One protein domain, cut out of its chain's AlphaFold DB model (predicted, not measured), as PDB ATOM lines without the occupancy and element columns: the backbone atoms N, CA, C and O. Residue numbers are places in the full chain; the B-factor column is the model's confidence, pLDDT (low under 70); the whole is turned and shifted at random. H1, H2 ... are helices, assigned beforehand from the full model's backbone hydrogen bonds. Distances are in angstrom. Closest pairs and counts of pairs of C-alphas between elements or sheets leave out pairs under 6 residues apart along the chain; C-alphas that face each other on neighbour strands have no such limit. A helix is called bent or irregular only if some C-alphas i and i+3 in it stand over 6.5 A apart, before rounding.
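This is residues 36 to 103 of the 103 residues of the protein "Hypothetical protein" of Aplanochytrium stocchinoi (UniProt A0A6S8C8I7). What shape does the backbone make? Two long helices, H1 and H2, form an open V: they meet near the loop of residues 67 to 75 that joins them, and residues 36 to 53 and 90 to 103 stand free as the spreading arms. What is it made of? The printed part has 68 residues with two named helices, H1 then H2, and no named strand; its class is all helix. How compact is it? It is only just loose, close to extended, with a radius of gyration of the C-alphas of 16.3 A, and flat, spanning 51 by 27 by 12 A.

Where is the longest helix? H1 is residues 36 to 66, 43.5 A from first to last C-alpha, beginning at C-alpha 36 (20.924, -41.871, 9.499). It is neither bent nor irregular, but only just: C-alphas 52 and 55 are 6.1 A apart. Where is the other? H2 is residues 76 to 100, 36.8 A long, ending at C-alpha 100 (31.737, -53.014, 23.275).

Where do H1 and H2 touch? They touch with residues 58 to 66 of H1 and 76 to 85 of H2 alone; the closest C-alphas, those of Gly 66 and Gly 78, are 3.8 A apart. How do they run? They form a helical hairpin, running opposite ways at a shallow tilt of 33 degrees, only just short of steep. Are their backbones hydrogen-bonded? In H2 every O i to N i+4 pair is within hydrogen-bond range; in H1, 25 of 27 are.

How far does it reach? The C-alphas of Asn 36 and Glu 69, the two farthest apart, are 51.8 A apart. Is there a cut or a long link? The printed part has no cut, and H1 to H2 is a short link of 9 residues. Where is confidence low? Residues 71 to 72 and 101 to 103 are under 70; the mean pLDDT of the printed part is 84.4.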
ATOM      1  N   ASN A  36      20.040 -42.812   8.791       84.44
ATOM      2  CA  ASN A  36      20.924 -41.871   9.499       84.44
ATOM      3  C   ASN A  36      20.172 -40.874  10.394       84.44
ATOM      4  O   ASN A  36      20.598 -40.600  11.513       84.44
ATOM      5  N   ALA A  37      19.029 -40.354   9.936       87.00
ATOM      6  CA  ALA A  37      18.214 -39.432  10.727       87.00
ATOM      7  C   ALA A  37      17.672 -40.084  12.014       87.00
ATOM      8  O   ALA A  37      17.622 -39.444  13.063       87.00
ATOM      9  N   ARG A  38      17.308 -41.371  11.956       89.44
ATOM     10  CA  ARG A  38      16.830 -42.138  13.111       89.44
ATOM     11  C   ARG A  38      17.965 -42.411  14.094       89.44
ATOM     12  O   ARG A  38      17.777 -42.233  15.295       89.44
ATOM     13  N   PHE A  39      19.144 -42.793  13.606       88.94
ATOM     14  CA  PHE A  39      20.314 -43.002  14.462       88.94
ATOM     15  C   PHE A  39      20.806 -41.699  15.101       88.94
ATOM     16  O   PHE A  39      21.109 -41.691  16.292       88.94
ATOM     17  N   LEU A  40      20.789 -40.581  14.367       89.94
ATOM     18  CA  LEU A  40      21.066 -39.250  14.917       89.94
ATOM     19  C   LEU A  40      20.047 -38.833  15.981       89.94
ATOM     20  O   LEU A  40      20.429 -38.232  16.983       89.94
ATOM     21  N   ALA A  41      18.769 -39.176  15.804       89.69
ATOM     22  CA  ALA A  41      17.755 -38.924  16.823       89.69
ATOM     23  C   ALA A  41      18.053 -39.701  18.117       89.69
ATOM     24  O   ALA A  41      18.013 -39.122  19.200       89.69
ATOM     25  N   VAL A  42      18.416 -40.986  18.020       90.19
ATOM     26  CA  VAL A  42      18.804 -41.797  19.190       90.19
ATOM     27  C   VAL A  42      20.077 -41.256  19.847       90.19
ATOM     28  O   VAL A  42      20.121 -41.130  21.071       90.19
ATOM     29  N   TRP A  43      21.082 -40.876  19.052       89.50
ATOM     30  CA  TRP A  43      22.311 -40.243  19.539       89.50
ATOM     31  C   TRP A  43      22.010 -38.951  20.315       89.50
ATOM     32  O   TRP A  43      22.494 -38.767  21.431       89.50
ATOM     33  N   GLY A  44      21.131 -38.096  19.782       88.69
ATOM     34  CA  GLY A  44      20.715 -36.857  20.440       88.69
ATOM     35  C   GLY A  44      19.964 -37.093  21.753       88.69
ATOM     36  O   GLY A  44      20.236 -36.418  22.746       88.69
ATOM     37  N   VAL A  45      19.064 -38.082  21.800       92.06
ATOM     38  CA  VAL A  45      18.362 -38.464  23.039       92.06
ATOM     39  C   VAL A  45      19.349 -38.979  24.090       92.06
ATOM     40  O   VAL A  45      19.254 -38.592  25.254       92.06
ATOM     41  N   ALA A  46      20.332 -39.793  23.696       88.56
ATOM     42  CA  ALA A  46      21.372 -40.271  24.604       88.56
ATOM     43  C   ALA A  46      22.212 -39.113  25.177       88.56
ATOM     44  O   ALA A  46      22.438 -39.056  26.390       88.56
ATOM     45  N   ALA A  47      22.606 -38.149  24.337       87.12
ATOM     46  CA  ALA A  47      23.322 -36.949  24.770       87.12
ATOM     47  C   ALA A  47      22.486 -36.097  25.744       87.12
ATOM     48  O   ALA A  47      22.994 -35.634  26.770       87.12
ATOM     49  N   PHE A  48      21.186 -35.945  25.477       89.44
ATOM     50  CA  PHE A  48      20.274 -35.214  26.354       89.44
ATOM     51  C   PHE A  48      20.145 -35.868  27.736       89.44
ATOM     52  O   PHE A  48      20.220 -35.173  28.754       89.44
ATOM     53  N   ILE A  49      20.022 -37.198  27.791       90.44
ATOM     54  CA  ILE A  49      19.977 -37.951  29.053       90.44
ATOM     55  C   ILE A  49      21.248 -37.697  29.867       90.44
ATOM     56  O   ILE A  49      21.151 -37.365  31.048       90.44
ATOM     57  N   GLY A  50      22.427 -37.766  29.242       86.12
ATOM     58  CA  GLY A  50      23.691 -37.443  29.911       86.12
ATOM     59  C   GLY A  50      23.710 -36.017  30.472       86.12
ATOM     60  O   GLY A  50      24.026 -35.812  31.644       86.12
ATOM     61  N   SER A  51      23.285 -35.036  29.667       86.06
ATOM     62  CA  SER A  51      23.231 -33.629  30.082       86.06
ATOM     63  C   SER A  51      22.222 -33.351  31.203       86.06
ATOM     64  O   SER A  51      22.437 -32.439  31.994       86.06
ATOM     65  N   THR A  52      21.159 -34.154  31.315       90.31
ATOM     66  CA  THR A  52      20.147 -34.041  32.377       90.31
ATOM     67  C   THR A  52      20.616 -34.717  33.666       90.31
ATOM     68  O   THR A  52      20.446 -34.176  34.759       90.31
ATOM     69  N   LEU A  53      21.251 -35.889  33.549       88.69
ATOM     70  CA  LEU A  53      21.790 -36.630  34.690       88.69
ATOM     71  C   LEU A  53      22.937 -35.881  35.378       88.69
ATOM     72  O   LEU A  53      23.060 -35.963  36.597       88.69
ATOM     73  N   GLY A  54      23.738 -35.118  34.628       87.50
ATOM     74  CA  GLY A  54      24.845 -34.328  35.171       87.50
ATOM     75  C   GLY A  54      24.416 -33.414  36.329       87.50
ATOM     76  O   GLY A  54      24.833 -33.658  37.461       87.50
ATOM     77  N   PRO A  55      23.557 -32.400  36.102       89.06
ATOM     78  CA  PRO A  55      23.041 -31.526  37.156       89.06
ATOM     79  C   PRO A  55      22.203 -32.265  38.200       89.06
ATOM     80  O   PRO A  55      22.250 -31.906  39.375       89.06
ATOM     81  N   PHE A  56      21.472 -33.310  37.801       91.50
ATOM     82  CA  PHE A  56      20.667 -34.104  38.730       91.50
ATOM     83  C   PHE A  56      21.519 -34.809  39.793       91.50
ATOM     84  O   PHE A  56      21.115 -34.883  40.947       91.50
ATOM     85  N   ILE A  57      22.708 -35.295  39.427       90.44
ATOM     86  CA  ILE A  57      23.635 -35.961  40.352       90.44
ATOM     87  C   ILE A  57      24.547 -34.934  41.034       90.44
ATOM     88  O   ILE A  57      24.739 -34.969  42.250       90.44
ATOM     89  N   CYS A  58      25.103 -33.999  40.263       88.31
ATOM     90  CA  CYS A  58      26.081 -33.036  40.762       88.31
ATOM     91  C   CYS A  58      25.452 -31.954  41.645       88.31
ATOM     92  O   CYS A  58      26.119 -31.470  42.550       88.31
ATOM     93  N   GLY A  59      24.189 -31.581  41.419       87.06
ATOM     94  CA  GLY A  59      23.483 -30.573  42.215       87.06
ATOM     95  C   GLY A  59      23.343 -30.979  43.688       87.06
ATOM     96  O   GLY A  59      23.853 -30.269  44.555       87.06
ATOM     97  N   PRO A  60      22.735 -32.140  43.997       88.69
ATOM     98  CA  PRO A  60      22.673 -32.659  45.360       88.69
ATOM     99  C   PRO A  60      24.056 -32.939  45.952       88.69
ATOM    100  O   PRO A  60      24.288 -32.632  47.117       88.69
ATOM    101  N   ALA A  61      24.994 -33.475  45.161       87.00
ATOM    102  CA  ALA A  61      26.359 -33.715  45.632       87.00
ATOM    103  C   ALA A  61      27.065 -32.414  46.052       87.00
ATOM    104  O   ALA A  61      27.734 -32.381  47.084       87.00
ATOM    105  N   LEU A  62      26.878 -31.333  45.289       87.56
ATOM    106  CA  LEU A  62      27.411 -30.012  45.615       87.56
ATOM    107  C   LEU A  62      26.748 -29.432  46.867       87.56
ATOM    108  O   LEU A  62      27.445 -28.872  47.706       87.56
ATOM    109  N   TYR A  63      25.431 -29.595  47.010       86.50
ATOM    110  CA  TYR A  63      24.686 -29.112  48.174       86.50
ATOM    111  C   TYR A  63      25.110 -29.825  49.466       86.50
ATOM    112  O   TYR A  63      25.413 -29.167  50.452       86.50
ATOM    113  N   LEU A  64      25.196 -31.160  49.451       86.62
ATOM    114  CA  LEU A  64      25.476 -31.962  50.648       86.62
ATOM    115  C   LEU A  64      26.931 -31.869  51.132       86.62
ATOM    116  O   LEU A  64      27.191 -32.032  52.320       86.62
ATOM    117  N   ILE A  65      27.887 -31.662  50.222       85.50
ATOM    118  CA  ILE A  65      29.329 -31.653  50.541       85.50
ATOM    119  C   ILE A  65      29.876 -30.219  50.608       85.50
ATOM    120  O   ILE A  65      30.863 -29.951  51.288       85.50
ATOM    121  N   GLY A  66      29.264 -29.292  49.872       80.81
ATOM    122  CA  GLY A  66      29.737 -27.921  49.705       80.81
ATOM    123  C   GLY A  66      29.044 -26.886  50.584       80.81
ATOM    124  O   GLY A  66      29.352 -25.706  50.406       80.81
ATOM    125  N   GLU A  67      28.129 -27.289  51.474       79.50
ATOM    126  CA  GLU A  67      27.401 -26.378  52.366       79.50
ATOM    127  C   GLU A  67      28.383 -25.469  53.128       79.50
ATOM    128  O   GLU A  67      29.388 -25.914  53.693       79.50
ATOM    129  N   SER A  68      28.131 -24.162  53.074       76.38
ATOM    130  CA  SER A  68      28.954 -23.124  53.690       76.38
ATOM    131  C   SER A  68      28.048 -22.115  54.390       76.38
ATOM    132  O   SER A  68      26.900 -21.943  53.991       76.38
ATOM    133  N   GLU A  69      28.560 -21.440  55.423       71.31
ATOM    134  CA  GLU A  69      27.820 -20.394  56.149       71.31
ATOM    135  C   GLU A  69      27.491 -19.180  55.260       71.31
ATOM    136  O   GLU A  69      26.586 -18.408  55.572       71.31
ATOM    137  N   ASP A  70      28.205 -19.026  54.140       74.31
ATOM    138  CA  ASP A  70      28.012 -17.954  53.173       74.31
ATOM    139  C   ASP A  70      27.093 -18.426  52.031       74.31
ATOM    140  O   ASP A  70      27.501 -19.186  51.149       74.31
ATOM    141  N   SER A  71      25.833 -17.975  52.028       67.69
ATOM    142  CA  SER A  71      24.781 -18.462  51.113       67.69
ATOM    143  C   SER A  71      25.086 -18.292  49.621       67.69
ATOM    144  O   SER A  71      24.405 -18.877  48.781       67.69
ATOM    145  N   PHE A  72      26.074 -17.467  49.269       69.38
ATOM    146  CA  PHE A  72      26.422 -17.190  47.880       69.38
ATOM    147  C   PHE A  72      27.520 -18.110  47.330       69.38
ATOM    148  O   PHE A  72      27.684 -18.176  46.110       69.38
ATOM    149  N   HIS A  73      28.307 -18.777  48.180       75.62
ATOM    150  CA  HIS A  73      29.536 -19.454  47.766       75.62
ATOM    151  C   HIS A  73      29.622 -20.864  48.367       75.62
ATOM    152  O   HIS A  73      29.696 -21.040  49.578       75.62
ATOM    153  N   TYR A  74      29.700 -21.887  47.512       80.81
ATOM    154  CA  TYR A  74      29.980 -23.248  47.971       80.81
ATOM    155  C   TYR A  74      31.451 -23.406  48.354       80.81
ATOM    156  O   TYR A  74      32.359 -22.843  47.732       80.81
ATOM    157  N   ARG A  75      31.705 -24.234  49.366       84.38
ATOM    158  CA  ARG A  75      33.064 -24.555  49.803       84.38
ATOM    159  C   ARG A  75      33.818 -25.293  48.691       84.38
ATOM    160  O   ARG A  75      33.251 -26.100  47.953       84.38
ATOM    161  N   ARG A  76      35.134 -25.058  48.590       83.25
ATOM    162  CA  ARG A  76      36.011 -25.657  47.557       83.25
ATOM    163  C   ARG A  76      35.925 -27.191  47.501       83.25
ATOM    164  O   ARG A  76      36.107 -27.776  46.438       83.25
ATOM    165  N   GLU A  77      35.625 -27.822  48.632       85.31
ATOM    166  CA  GLU A  77      35.428 -29.270  48.771       85.31
ATOM    167  C   GLU A  77      34.251 -29.791  47.935       85.31
ATOM    168  O   GLU A  77      34.394 -30.813  47.268       85.31
ATOM    169  N   GLY A  78      33.137 -29.054  47.871       85.38
ATOM    170  CA  GLY A  78      31.989 -29.420  47.039       85.38
ATOM    171  C   GLY A  78      32.326 -29.397  45.545       85.38
ATOM    172  O   GLY A  78      32.006 -30.337  44.817       85.38
ATOM    173  N   TYR A  79      33.059 -28.376  45.090       87.25
ATOM    174  CA  TYR A  79      33.543 -28.311  43.705       87.25
ATOM    175  C   TYR A  79      34.509 -29.453  43.377       87.25
ATOM    176  O   TYR A  79      34.406 -30.059  42.311       87.25
ATOM    177  N   ALA A  80      35.428 -29.777  44.291       88.81
ATOM    178  CA  ALA A  80      36.335 -30.907  44.116       88.81
ATOM    179  C   ALA A  80      35.570 -32.239  44.025       88.81
ATOM    180  O   ALA A  80      35.879 -33.055  43.157       88.81
ATOM    181  N   ALA A  81      34.543 -32.440  44.856       88.62
ATOM    182  CA  ALA A  81      33.705 -33.636  44.824       88.62
ATOM    183  C   ALA A  81      32.958 -33.784  43.489       88.62
ATOM    184  O   ALA A  81      33.008 -34.849  42.877       88.62
ATOM    185  N   VAL A  82      32.335 -32.712  42.986       91.00
ATOM    186  CA  VAL A  82      31.652 -32.720  41.680       91.00
ATOM    187  C   VAL A  82      32.619 -33.052  40.540       91.00
ATOM    188  O   VAL A  82      32.297 -33.867  39.676       91.00
ATOM    189  N   LEU A  83      33.825 -32.477  40.550       90.69
ATOM    190  CA  LEU A  83      34.843 -32.763  39.535       90.69
ATOM    191  C   LEU A  83      35.337 -34.216  39.592       90.69
ATOM    192  O   LEU A  83      35.543 -34.828  38.545       90.69
ATOM    193  N   LEU A  84      35.488 -34.792  40.789       91.69
ATOM    194  CA  LEU A  84      35.862 -36.199  40.961       91.69
ATOM    195  C   LEU A  84      34.758 -37.157  40.504       91.69
ATOM    196  O   LEU A  84      35.056 -38.172  39.874       91.69
ATOM    197  N   ILE A  85      33.494 -36.823  40.772       90.44
ATOM    198  CA  ILE A  85      32.341 -37.562  40.246       90.44
ATOM    199  C   ILE A  85      32.359 -37.508  38.713       90.44
ATOM    200  O   ILE A  85      32.270 -38.542  38.061       90.44
ATOM    201  N   GLY A  86      32.556 -36.330  38.117       88.25
ATOM    202  CA  GLY A  86      32.691 -36.202  36.664       88.25
ATOM    203  C   GLY A  86      33.825 -37.064  36.095       88.25
ATOM    204  O   GLY A  86      33.629 -37.786  35.117       88.25
ATOM    205  N   ALA A  87      34.995 -37.053  36.738       91.19
ATOM    206  CA  ALA A  87      36.141 -37.856  36.319       91.19
ATOM    207  C   ALA A  87      35.858 -39.368  36.373       91.19
ATOM    208  O   ALA A  87      36.241 -40.098  35.457       91.19
ATOM    209  N   SER A  88      35.158 -39.852  37.405       92.19
ATOM    210  CA  SER A  88      34.803 -41.270  37.503       92.19
ATOM    211  C   SER A  88      33.807 -41.691  36.416       92.19
ATOM    212  O   SER A  88      33.981 -42.757  35.829       92.19
ATOM    213  N   PHE A  89      32.840 -40.839  36.057       88.75
ATOM    214  CA  PHE A  89      31.928 -41.096  34.935       88.75
ATOM    215  C   PHE A  89      32.657 -41.205  33.592       88.75
ATOM    216  O   PHE A  89      32.332 -42.087  32.797       88.75
ATOM    217  N   VAL A  90      33.671 -40.370  33.352       87.38
ATOM    218  CA  VAL A  90      34.505 -40.466  32.142       87.38
ATOM    219  C   VAL A  90      35.258 -41.800  32.102       87.38
ATOM    220  O   VAL A  90      35.277 -42.464  31.066       87.38
ATOM    221  N   LEU A  91      35.824 -42.242  33.230       91.00
ATOM    222  CA  LEU A  91      36.505 -43.538  33.316       91.00
ATOM    223  C   LEU A  91      35.545 -44.712  33.088       91.00
ATOM    224  O   LEU A  91      35.871 -45.634  32.344       91.00
ATOM    225  N   ILE A  92      34.354 -44.671  33.689       90.56
ATOM    226  CA  ILE A  92      33.321 -45.698  33.490       90.56
ATOM    227  C   ILE A  92      32.890 -45.734  32.021       90.56
ATOM    228  O   ILE A  92      32.816 -46.814  31.441       90.56
ATOM    229  N   SER A  93      32.668 -44.576  31.396       85.00
ATOM    230  CA  SER A  93      32.333 -44.486  29.971       85.00
ATOM    231  C   SER A  93      33.419 -45.121  29.097       85.00
ATOM    232  O   SER A  93      33.112 -45.961  28.250       85.00
ATOM    233  N   ALA A  94      34.693 -44.823  29.366       86.19
ATOM    234  CA  ALA A  94      35.815 -45.431  28.655       86.19
ATOM    235  C   ALA A  94      35.868 -46.963  28.827       86.19
ATOM    236  O   ALA A  94      36.135 -47.688  27.867       86.19
ATOM    237  N   LEU A  95      35.577 -47.478  30.028       89.12
ATOM    238  CA  LEU A  95      35.518 -48.920  30.291       89.12
ATOM    239  C   LEU A  95      34.356 -49.600  29.559       89.12
ATOM    240  O   LEU A  95      34.545 -50.666  28.975       89.12
ATOM    241  N   VAL A  96      33.171 -48.983  29.556       87.69
ATOM    242  CA  VAL A  96      31.993 -49.502  28.844       87.69
ATOM    243  C   VAL A  96      32.260 -49.560  27.340       87.69
ATOM    244  O   VAL A  96      32.001 -50.588  26.716       87.69
ATOM    245  N   LEU A  97      32.848 -48.504  26.769       82.38
ATOM    246  CA  LEU A  97      33.224 -48.473  25.354       82.38
ATOM    247  C   LEU A  97      34.242 -49.565  25.010       82.38
ATOM    248  O   LEU A  97      34.088 -50.236  23.991       82.38
ATOM    249  N   ARG A  98      35.230 -49.803  25.885       82.19
ATOM    250  CA  ARG A  98      36.200 -50.894  25.720       82.19
ATOM    251  C   ARG A  98      35.530 -52.270  25.688       82.19
ATOM    252  O   ARG A  98      35.960 -53.117  24.916       82.19
ATOM    253  N   CYS A  99      34.498 -52.506  26.498       74.31
ATOM    254  CA  CYS A  99      33.768 -53.777  26.472       74.31
ATOM    255  C   CYS A  99      33.013 -53.991  25.153       74.31
ATOM    256  O   CYS A  99      32.966 -55.116  24.667       74.31
ATOM    257  N   VAL A 100      32.465 -52.930  24.553       72.50
ATOM    258  CA  VAL A 100      31.737 -53.014  23.275       72.50
ATOM    259  C   VAL A 100      32.668 -53.311  22.099       72.50
ATOM    260  O   VAL A 100      32.261 -53.987  21.168       72.50
ATOM    261  N   THR A 101      33.921 -52.852  22.128       57.34
ATOM    262  CA  THR A 101      34.868 -53.101  21.022       57.34
ATOM    263  C   THR A 101      35.451 -54.519  21.016       57.34
ATOM    264  O   THR A 101      36.129 -54.889  20.062       57.34
ATOM    265  N   VAL A 102      35.252 -55.289  22.092       53.78
ATOM    266  CA  VAL A 102      35.821 -56.640  22.270       53.78
ATOM    267  C   VAL A 102      34.787 -57.750  22.004       53.78
ATOM    268  O   VAL A 102      35.166 -58.917  21.927       53.78
ATOM    269  N   ALA A 103      33.507 -57.403  21.841       43.81
ATOM    270  CA  ALA A 103      32.422 -58.320  21.479       43.81
ATOM    271  C   ALA A 103      32.118 -58.253  19.975       43.81
ATOM    272  O   ALA A 103      31.788 -59.318  19.409       43.81
TER     273      ALA A 103